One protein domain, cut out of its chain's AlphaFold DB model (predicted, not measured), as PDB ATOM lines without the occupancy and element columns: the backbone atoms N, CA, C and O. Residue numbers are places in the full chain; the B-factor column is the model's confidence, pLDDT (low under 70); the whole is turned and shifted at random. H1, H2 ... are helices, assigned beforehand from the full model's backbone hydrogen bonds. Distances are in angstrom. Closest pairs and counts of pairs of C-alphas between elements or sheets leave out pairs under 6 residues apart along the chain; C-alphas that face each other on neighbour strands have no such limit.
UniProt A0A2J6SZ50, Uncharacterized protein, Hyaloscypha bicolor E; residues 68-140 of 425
ATOM      1  N   ASP A  68     -13.445  37.175   3.313       92.44
ATOM      2  CA  ASP A  68     -14.032  36.460   4.446       92.44
ATOM      3  C   ASP A  68     -13.832  37.223   5.760       92.44
ATOM      4  O   ASP A  68     -14.795  37.462   6.485       92.44
ATOM      5  N   TYR A  69     -12.617  37.712   6.013       93.50
ATOM      6  CA  TYR A  69     -12.294  38.535   7.175       93.50
ATOM      7  C   TYR A  69     -13.183  39.778   7.249       93.50
ATOM      8  O   TYR A  69     -13.879  39.969   8.237       93.50
ATOM      9  N   ILE A  70     -13.280  40.571   6.174       90.06
ATOM     10  CA  ILE A  70     -14.116  41.788   6.148       90.06
ATOM     11  C   ILE A  70     -15.600  41.482   6.412       90.06
ATOM     12  O   ILE A  70     -16.314  42.316   6.964       90.06
ATOM     13  N   ARG A  71     -16.094  40.309   6.002       89.00
ATOM     14  CA  ARG A  71     -17.496  39.918   6.219       89.00
ATOM     15  C   ARG A  71     -17.793  39.512   7.656       89.00
ATOM     16  O   ARG A  71     -18.937  39.666   8.077       89.00
ATOM     17  N   ASN A  72     -16.805  38.957   8.348       94.12
ATOM     18  CA  ASN A  72     -16.994  38.306   9.642       94.12
ATOM     19  C   ASN A  72     -16.345  39.059  10.809       94.12
ATOM     20  O   ASN A  72     -16.648  38.737  11.954       94.12
ATOM     21  N   ILE A  73     -15.469  40.030  10.540       96.25
ATOM     22  CA  ILE A  73     -14.811  40.827  11.572       96.25
ATOM     23  C   ILE A  73     -15.844  41.631  12.365       96.25
ATOM     24  O   ILE A  73     -16.753  42.248  11.800       96.25
ATOM     25  N   ASP A  74     -15.717  41.629  13.687       96.19
ATOM     26  CA  ASP A  74     -16.505  42.508  14.532       96.19
ATOM     27  C   ASP A  74     -15.942  43.938  14.525       96.19
ATOM     28  O   ASP A  74     -14.803  44.216  14.147       96.19
ATOM     29  N   TYR A  75     -16.780  44.883  14.940       92.25
ATOM     30  CA  TYR A  75     -16.426  46.298  14.912       92.25
ATOM     31  C   TYR A  75     -15.240  46.643  15.828       92.25
ATOM     32  O   TYR A  75     -14.484  47.560  15.503       92.25
ATOM     33  N   ALA A  76     -15.069  45.942  16.956       94.62
ATOM     34  CA  ALA A  76     -13.985  46.229  17.890       94.62
ATOM     35  C   ALA A  76     -12.644  45.805  17.286       94.62
ATOM     36  O   ALA A  76     -11.772  46.654  17.138       94.62
ATOM     37  N   SER A  77     -12.535  44.568  16.792       92.38
ATOM     38  CA  SER A  77     -11.325  44.105  16.099       92.38
ATOM     39  C   SER A  77     -10.990  44.942  14.863       92.38
ATOM     40  O   SER A  77      -9.820  45.212  14.603       92.38
ATOM     41  N   LEU A  78     -11.997  45.417  14.119       91.31
ATOM     42  CA  LEU A  78     -11.751  46.345  13.010       91.31
ATOM     43  C   LEU A  78     -11.163  47.672  13.494       91.31
ATOM     44  O   LEU A  78     -10.264  48.214  12.858       91.31
ATOM     45  N   THR A  79     -11.692  48.206  14.593       91.06
ATOM     46  CA  THR A  79     -11.224  49.470  15.173       91.06
ATOM     47  C   THR A  79      -9.797  49.328  15.689       91.06
ATOM     48  O   THR A  79      -8.976  50.191  15.398       91.06
ATOM     49  N   ASP A  80      -9.481  48.222  16.365       90.00
ATOM     50  CA  ASP A  80      -8.135  47.927  16.861       90.00
ATOM     51  C   ASP A  80      -7.133  47.820  15.702       90.00
ATOM     52  O   ASP A  80      -6.072  48.444  15.732       90.00
ATOM     53  N   LEU A  81      -7.503  47.110  14.627       88.88
ATOM     54  CA  LEU A  81      -6.698  47.033  13.408       88.88
ATOM     55  C   LEU A  81      -6.465  48.418  12.791       88.88
ATOM     56  O   LEU A  81      -5.338  48.757  12.433       88.88
ATOM     57  N   LEU A  82      -7.511  49.236  12.670       87.25
ATOM     58  CA  LEU A  82      -7.389  50.588  12.126       87.25
ATOM     59  C   LEU A  82      -6.544  51.495  13.022       87.25
ATOM     60  O   LEU A  82      -5.784  52.295  12.490       87.25
ATOM     61  N   GLN A  83      -6.623  51.354  14.343       86.00
ATOM     62  CA  GLN A  83      -5.809  52.118  15.286       86.00
ATOM     63  C   GLN A  83      -4.329  51.717  15.214       86.00
ATOM     64  O   GLN A  83      -3.453  52.580  15.282       86.00
ATOM     65  N   MET A  84      -4.033  50.427  15.014       81.19
ATOM     66  CA  MET A  84      -2.670  49.970  14.724       81.19
ATOM     67  C   MET A  84      -2.128  50.627  13.449       81.19
ATOM     68  O   MET A  84      -0.979  51.068  13.434       81.19
ATOM     69  N   VAL A  85      -2.969  50.750  12.415       80.69
ATOM     70  CA  VAL A  85      -2.602  51.363  11.129       80.69
ATOM     71  C   VAL A  85      -2.565  52.902  11.191       80.69
ATOM     72  O   VAL A  85      -1.782  53.525  10.484       80.69
ATOM     73  N   GLU A  86      -3.356  53.550  12.048       77.06
ATOM     74  CA  GLU A  86      -3.434  55.019  12.173       77.06
ATOM     75  C   GLU A  86      -2.094  55.646  12.585       77.06
ATOM     76  O   GLU A  86      -1.773  56.778  12.218       77.06
ATOM     77  N   HIS A  87      -1.285  54.901  13.332       66.62
ATOM     78  CA  HIS A  87       0.048  55.330  13.738       66.62
ATOM     79  C   HIS A  87       1.133  55.002  12.699       66.62
ATOM     80  O   HIS A  87       2.291  55.400  12.871       66.62
ATOM     81  N   GLU A  88       0.775  54.340  11.595       65.38
ATOM     82  CA  GLU A  88       1.665  54.140  10.458       65.38
ATOM     83  C   GLU A  88       1.757  55.414   9.634       65.38
ATOM     84  O   GLU A  88       0.852  55.804   8.901       65.38
ATOM     85  N   SER A  89       2.897  56.081   9.732       55.47
ATOM     86  CA  SER A  89       3.159  57.290   8.968       55.47
ATOM     87  C   SER A  89       4.210  57.005   7.906       55.47
ATOM     88  O   SER A  89       5.387  57.028   8.223       55.47
ATOM     89  N   TRP A  90       3.814  56.766   6.646       56.22
ATOM     90  CA  TRP A  90       4.706  56.988   5.495       56.22
ATOM     91  C   TRP A  90       3.960  57.348   4.207       56.22
ATOM     92  O   TRP A  90       3.387  56.497   3.530       56.22
ATOM     93  N   GLU A  91       4.071  58.619   3.816       55.84
ATOM     94  CA  GLU A  91       3.627  59.136   2.522       55.84
ATOM     95  C   GLU A  91       4.775  59.922   1.863       55.84
ATOM     96  O   GLU A  91       5.398  60.785   2.493       55.84
ATOM     97  N   LYS A  92       5.072  59.628   0.584       65.56
ATOM     98  CA  LYS A  92       5.841  60.556  -0.265       65.56
ATOM     99  C   LYS A  92       4.982  61.788  -0.449       65.56
ATOM    100  O   LYS A  92       3.959  61.703  -1.121       65.56
ATOM    101  N   LEU A  93       5.391  62.917   0.114       70.69
ATOM    102  CA  LEU A  93       4.583  64.133   0.001       70.69
ATOM    103  C   LEU A  93       4.783  64.822  -1.353       70.69
ATOM    104  O   LEU A  93       4.067  65.769  -1.662       70.69
ATOM    105  N   GLY A  94       5.765  64.395  -2.155       73.44
ATOM    106  CA  GLY A  94       6.043  64.989  -3.461       73.44
ATOM    107  C   GLY A  94       6.541  66.435  -3.380       73.44
ATOM    108  O   GLY A  94       6.624  67.112  -4.398       73.44
ATOM    109  N   ASP A  95       6.913  66.917  -2.193       82.56
ATOM    110  CA  ASP A  95       7.344  68.298  -1.935       82.56
ATOM    111  C   ASP A  95       8.818  68.560  -2.309       82.56
ATOM    112  O   ASP A  95       9.408  69.565  -1.909       82.56
ATOM    113  N   GLY A  96       9.445  67.622  -3.023       82.44
ATOM    114  CA  GLY A  96      10.861  67.661  -3.387       82.44
ATOM    115  C   GLY A  96      11.828  67.329  -2.244       82.44
ATOM    116  O   GLY A  96      13.024  67.197  -2.496       82.44
ATOM    117  N   LYS A  97      11.348  67.133  -1.007       84.25
ATOM    118  CA  LYS A  97      12.176  66.760   0.156       84.25
ATOM    119  C   LYS A  97      12.148  65.271   0.463       84.25
ATOM    120  O   LYS A  97      12.828  64.832   1.390       84.25
ATOM    121  N   ASP A  98      11.396  64.485  -0.303       75.62
ATOM    122  CA  ASP A  98      11.301  63.037  -0.109       75.62
ATOM    123  C   ASP A  98      12.677  62.358  -0.205       75.62
ATOM    124  O   ASP A  98      12.939  61.442   0.560       75.62
ATOM    125  N   ILE A  99      13.590  62.848  -1.055       77.88
ATOM    126  CA  ILE A  99      14.966  62.320  -1.164       77.88
ATOM    127  C   ILE A  99      15.768  62.588   0.114       77.88
ATOM    128  O   ILE A  99      16.504  61.723   0.578       77.88
ATOM    129  N   GLU A 100      15.630  63.779   0.695       83.12
ATOM    130  CA  GLU A 100      16.343  64.168   1.913       83.12
ATOM    131  C   GLU A 100      15.788  63.419   3.135       83.12
ATOM    132  O   GLU A 100      16.544  62.926   3.975       83.12
ATOM    133  N   ARG A 101      14.460  63.249   3.188       77.50
ATOM    134  CA  ARG A 101      13.786  62.402   4.179       77.50
ATOM    135  C   ARG A 101      14.189  60.943   4.033       77.50
ATOM    136  O   ARG A 101      14.533  60.332   5.033       77.50
ATOM    137  N   GLU A 102      14.239  60.422   2.814       73.81
ATOM    138  CA  GLU A 102      14.658  59.051   2.520       73.81
ATOM    139  C   GLU A 102      16.155  58.824   2.809       73.81
ATOM    140  O   GLU A 102      16.552  57.746   3.242       73.81
ATOM    141  N   ALA A 103      17.006  59.838   2.625       76.00
ATOM    142  CA  ALA A 103      18.424  59.775   2.983       76.00
ATOM    143  C   ALA A 103      18.649  59.822   4.503       76.00
ATOM    144  O   ALA A 103      19.562  59.167   5.006       76.00
ATOM    145  N   ARG A 104      17.831  60.591   5.235       73.88
ATOM    146  CA  ARG A 104      17.919  60.730   6.696       73.88
ATOM    147  C   ARG A 104      17.267  59.569   7.446       73.88
ATOM    148  O   ARG A 104      17.789  59.170   8.481       73.88
ATOM    149  N   LEU A 105      16.119  59.095   6.966       59.97
ATOM    150  CA  LEU A 105      15.264  58.124   7.659       59.97
ATOM    151  C   LEU A 105      15.388  56.710   7.071       59.97
ATOM    152  O   LEU A 105      15.303  55.736   7.807       59.97
ATOM    153  N   GLY A 106      15.740  56.582   5.788       59.22
ATOM    154  CA  GLY A 106      15.845  55.302   5.088       59.22
ATOM    155  C   GLY A 106      14.793  55.147   3.981       59.22
ATOM    156  O   GLY A 106      14.014  56.062   3.733       59.22
ATOM    157  N   PRO A 107      14.797  54.014   3.239       55.16
ATOM    158  CA  PRO A 107      13.795  53.714   2.213       55.16
ATOM    159  C   PRO A 107      12.367  53.844   2.734       55.16
ATOM    160  O   PRO A 107      12.112  53.435   3.859       55.16
ATOM    161  N   ILE A 108      11.440  54.253   1.861       54.78
ATOM    162  CA  ILE A 108       9.995  54.211   2.136       54.78
ATOM    163  C   ILE A 108       9.536  52.766   2.182       54.78
ATOM    164  O   ILE A 108       9.082  52.168   1.206       54.78
ATOM    165  N   LEU A 109       9.752  52.186   3.336       46.44
ATOM    166  CA  LEU A 109       8.937  51.132   3.869       46.44
ATOM    167  C   LEU A 109       7.783  51.883   4.542       46.44
ATOM    168  O   LEU A 109       7.978  53.005   5.003       46.44
ATOM    169  N   ALA A 110       6.589  51.310   4.633       49.38
ATOM    170  CA  ALA A 110       5.814  51.633   5.821       49.38
ATOM    171  C   ALA A 110       6.777  51.349   6.996       49.38
ATOM    172  O   ALA A 110       7.112  50.191   7.221       49.38
ATOM    173  N   GLU A 111       7.371  52.371   7.631       43.16
ATOM    174  CA  GLU A 111       8.342  52.205   8.738       43.16
ATOM    175  C   GLU A 111       7.651  51.721  10.025       43.16
ATOM    176  O   GLU A 111       8.122  51.927  11.140       43.16
ATOM    177  N   SER A 112       6.508  51.068   9.884       54.16
ATOM    178  CA  SER A 112       5.824  50.410  10.967       54.16
ATOM    179  C   SER A 112       6.425  49.030  11.202       54.16
ATOM    180  O   SER A 112       6.863  48.346  10.274       54.16
ATOM    181  N   LYS A 113       6.394  48.593  12.468       62.56
ATOM    182  CA  LYS A 113       6.547  47.175  12.830       62.56
ATOM    183  C   LYS A 113       5.480  46.307  12.162       62.56
ATOM    184  O   LYS A 113       5.658  45.100  12.098       62.56
ATOM    185  N   PHE A 114       4.391  46.918  11.713       76.81
ATOM    186  CA  PHE A 114       3.259  46.260  11.107       76.81
ATOM    187  C   PHE A 114       3.401  46.304   9.579       76.81
ATOM    188  O   PHE A 114       3.337  47.320   8.895       76.81
ATOM    189  N   THR A 115       3.752  45.151   9.039       83.12
ATOM    190  CA  THR A 115       3.963  44.896   7.621       83.12
ATOM    191  C   THR A 115       2.734  44.202   7.034       83.12
ATOM    192  O   THR A 115       1.842  43.769   7.759       83.12
ATOM    193  N   ILE A 116       2.697  43.979   5.710       85.12
ATOM    194  CA  ILE A 116       1.657  43.109   5.122       85.12
ATOM    195  C   ILE A 116       1.634  41.720   5.774       85.12
ATOM    196  O   ILE A 116       0.598  41.074   5.772       85.12
ATOM    197  N   ILE A 117       2.760  41.235   6.310       91.00
ATOM    198  CA  ILE A 117       2.813  39.926   6.962       91.00
ATOM    199  C   ILE A 117       2.056  39.993   8.276       91.00
ATOM    200  O   ILE A 117       1.276  39.088   8.540       91.00
ATOM    201  N   ASP A 118       2.226  41.065   9.042       90.31
ATOM    202  CA  ASP A 118       1.523  41.273  10.308       90.31
ATOM    203  C   ASP A 118       0.026  41.461  10.067       90.31
ATOM    204  O   ASP A 118      -0.777  40.814  10.731       90.31
ATOM    205  N   LEU A 119      -0.354  42.189   9.010       91.50
ATOM    206  CA  LEU A 119      -1.746  42.249   8.561       91.50
ATOM    207  C   LEU A 119      -2.301  40.861   8.221       91.50
ATOM    208  O   LEU A 119      -3.390  40.502   8.655       91.50
ATOM    209  N   LEU A 120      -1.565  40.052   7.454       94.12
ATOM    210  CA  LEU A 120      -2.014  38.705   7.107       94.12
ATOM    211  C   LEU A 120      -2.127  37.803   8.346       94.12
ATOM    212  O   LEU A 120      -3.043  36.990   8.404       94.12
ATOM    213  N   LEU A 121      -1.233  37.937   9.329       93.94
ATOM    214  CA  LEU A 121      -1.315  37.202  10.595       93.94
ATOM    215  C   LEU A 121      -2.539  37.622  11.414       93.94
ATOM    216  O   LEU A 121      -3.264  36.747  11.880       93.94
ATOM    217  N   GLU A 122      -2.796  38.925  11.521       93.19
ATOM    218  CA  GLU A 122      -3.953  39.490  12.229       93.19
ATOM    219  C   GLU A 122      -5.280  39.028  11.610       93.19
ATOM    220  O   GLU A 122      -6.270  38.779  12.293       93.19
ATOM    221  N   MET A 123      -5.290  38.816  10.293       94.81
ATOM    222  CA  MET A 123      -6.438  38.279   9.561       94.81
ATOM    223  C   MET A 123      -6.576  36.749   9.647       94.81
ATOM    224  O   MET A 123      -7.483  36.181   9.035       94.81
ATOM    225  N   GLY A 124      -5.671  36.058  10.347       95.25
ATOM    226  CA  GLY A 124      -5.634  34.594  10.435       95.25
ATOM    227  C   GLY A 124      -5.133  33.895   9.163       95.25
ATOM    228  O   GLY A 124      -5.340  32.697   8.974       95.25
ATOM    229  N   LEU A 125      -4.464  34.617   8.260       96.12
ATOM    230  CA  LEU A 125      -3.942  34.117   6.982       96.12
ATOM    231  C   LEU A 125      -2.492  33.631   7.123       96.12
ATOM    232  O   LEU A 125      -1.590  34.056   6.398       96.12
ATOM    233  N   TYR A 126      -2.269  32.692   8.046       95.88
ATOM    234  CA  TYR A 126      -0.936  32.188   8.405       95.88
ATOM    235  C   TYR A 126      -0.180  31.541   7.236       95.88
ATOM    236  O   TYR A 126       1.034  31.717   7.110       95.88
ATOM    237  N   GLY A 127      -0.882  30.798   6.372       94.75
ATOM    238  CA  GLY A 127      -0.303  30.150   5.189       94.75
ATOM    239  C   GLY A 127       0.320  31.172   4.233       94.75
ATOM    240  O   GLY A 127       1.541  31.146   4.031       94.75
ATOM    241  N   PRO A 128      -0.475  32.135   3.733       95.25
ATOM    242  CA  PRO A 128       0.043  33.238   2.941       95.25
ATOM    243  C   PRO A 128       1.096  34.085   3.656       95.25
ATOM    244  O   PRO A 128       2.133  34.385   3.061       95.25
ATOM    245  N   ALA A 129       0.894  34.420   4.934       94.81
ATOM    246  CA  ALA A 129       1.872  35.169   5.723       94.81
ATOM    247  C   ALA A 129       3.240  34.467   5.709       94.81
ATOM    248  O   ALA A 129       4.257  35.060   5.352       94.81
ATOM    249  N   LYS A 130       3.278  33.162   5.986       94.44
ATOM    250  CA  LYS A 130       4.505  32.361   5.908       94.44
ATOM    251  C   LYS A 130       5.073  32.317   4.490       94.44
ATOM    252  O   LYS A 130       6.280  32.450   4.305       94.44
ATOM    253  N   TYR A 131       4.223  32.141   3.479       93.31
ATOM    254  CA  TYR A 131       4.647  32.064   2.082       93.31
ATOM    255  C   TYR A 131       5.363  33.336   1.606       93.31
ATOM    256  O   TYR A 131       6.358  33.235   0.875       93.31
ATOM    257  N   TYR A 132       4.865  34.513   1.990       89.69
ATOM    258  CA  TYR A 132       5.422  35.800   1.570       89.69
ATOM    259  C   TYR A 132       6.573  36.283   2.455       89.69
ATOM    260  O   TYR A 132       7.466  36.946   1.926       89.69
ATOM    261  N   ARG A 133       6.627  35.882   3.733       89.31
ATOM    262  CA  ARG A 133       7.711  36.228   4.670       89.31
ATOM    263  C   ARG A 133       9.096  35.949   4.082       89.31
ATOM    264  O   ARG A 133       9.936  36.841   4.029       89.31
ATOM    265  N   ASP A 134       9.292  34.753   3.533       83.69
ATOM    266  CA  ASP A 134      10.593  34.317   2.996       83.69
ATOM    267  C   ASP A 134      10.851  34.784   1.554       83.69
ATOM    268  O   ASP A 134      11.947  34.635   1.007       83.69
ATOM    269  N   ARG A 135       9.820  35.313   0.888       79.69
ATOM    270  CA  ARG A 135       9.862  35.702  -0.530       79.69
ATOM    271  C   ARG A 135       9.881  37.199  -0.740       79.69
ATOM    272  O   ARG A 135      10.005  37.641  -1.886       79.69
ATOM    273  N   TRP A 136       9.815  37.971   0.337       69.81
ATOM    274  CA  TRP A 136       9.968  39.405   0.260       69.81
ATOM    275  C   TRP A 136      11.415  39.765  -0.047       69.81
ATOM    276  O   TRP A 136      12.260  40.007   0.812       69.81
ATOM    277  N   ARG A 137      11.719  39.803  -1.340       61.38
ATOM    278  CA  ARG A 137      12.926  40.460  -1.809       61.38
ATOM    279  C   ARG A 137      12.660  41.947  -1.695       61.38
ATOM    280  O   ARG A 137      11.791  42.462  -2.398       61.38
ATOM    281  N   LYS A 138      13.428  42.637  -0.846       57.22
ATOM    282  CA  LYS A 138      13.624  44.078  -1.012       57.22
ATOM    283  C   LYS A 138      14.064  44.242  -2.461       57.22
ATOM    284  O   LYS A 138      15.151  43.780  -2.816       57.22
ATOM    285  N   LEU A 139      13.184  44.765  -3.316       45.97
ATOM    286  CA  LEU A 139      13.567  45.103  -4.677       45.97
ATOM    287  C   LEU A 139      14.757  46.030  -4.502       45.97
ATOM    288  O   LEU A 139      14.613  47.091  -3.891       45.97
ATOM    289  N   ALA A 140      15.944  45.569  -4.915       47.03
ATOM    290  CA  ALA A 140      17.121  46.411  -4.898       47.03
ATOM    291  C   ALA A 140      16.679  47.678  -5.608       47.03
ATOM    292  O   ALA A 140      16.218  47.591  -6.753       47.03
TER     293      ALA A 140
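What this domain is: This is residues 68 to 140 of the 425 residues of an uncharacterized protein of Hyaloscypha bicolor E (UniProt A0A2J6SZ50). This is a loosely gathered set of short helices, in which H2, the longest, lies beside H4, and H5 folds back on H4 as a helical hairpin, making a row H2, H4, H5 with a gap between H2 and H4. The small H1 lies at one end of the long axis and H3 at the other, well away from the row, reached by two runs of chain, residues 87 to 97 and 106 to 115. The printed part has 73 residues with five named helices, H1 to H5 in chain order, no named strand, and the class all helix. It is loose, with a radius of gyration of the C-alphas of 15.2 A, and spans 42 by 29 by 16 A.

Where its parts are: Find C-alpha 75 at (-16.426, 46.298, 14.912); from there H2, residues 75 to 86, runs 15.9 A to C-alpha 86 at (-3.434, 55.019, 12.173). Before it, H1 takes residues 68 to 72, 6.3 A long. Look further on for H3 at residues 98 to 105, 10.0 A long, and for H4 at residues 116 to 122, 9.8 A long. H5, residues 126 to 133, runs 10.2 A and ends with C-alpha 133 at (7.711, 36.228, 4.670).

How they stand to each other: Start at H2, which touches no helix but is near H4, with 5 pairs of C-alphas within 10 A and no pair within 8 A. Go on to H4 and H5, which touch and form a helical hairpin, a pair of helices that run opposite ways, here at a shallow tilt of 19 degrees. Their closest C-alphas, those of Ile 117 and Ala 129, are 5.0 A apart, and their centres are 8.7 A apart. H2 and H5 are apart. H1 touches no helix and is apart from H2, although a tight link of 2 residues joins them. H3 touches no helix, and its centre is the farthest from the mean of the C-alphas, at 19.3 A. In the backbones of H1, H2, H3, H4 and H5, every O i to N i+4 pair is within hydrogen-bond range.

The domain as a whole: The two C-alphas farthest apart are those of Asn 72 in H1 and Glu 100 in H3, at 42.9 A. The printed part has no cut from residue 68 to residue 140. The link from H2 to H3, with 11 residues, is long; that from H3 to H4, with 10, is short; and that from H4 to H5, with 3, is tight. The mean pLDDT of the printed part is 78.9; look for values under 70 at residues 87 to 92, 105 to 113 and 136 to 140, of which 105 belongs to H3.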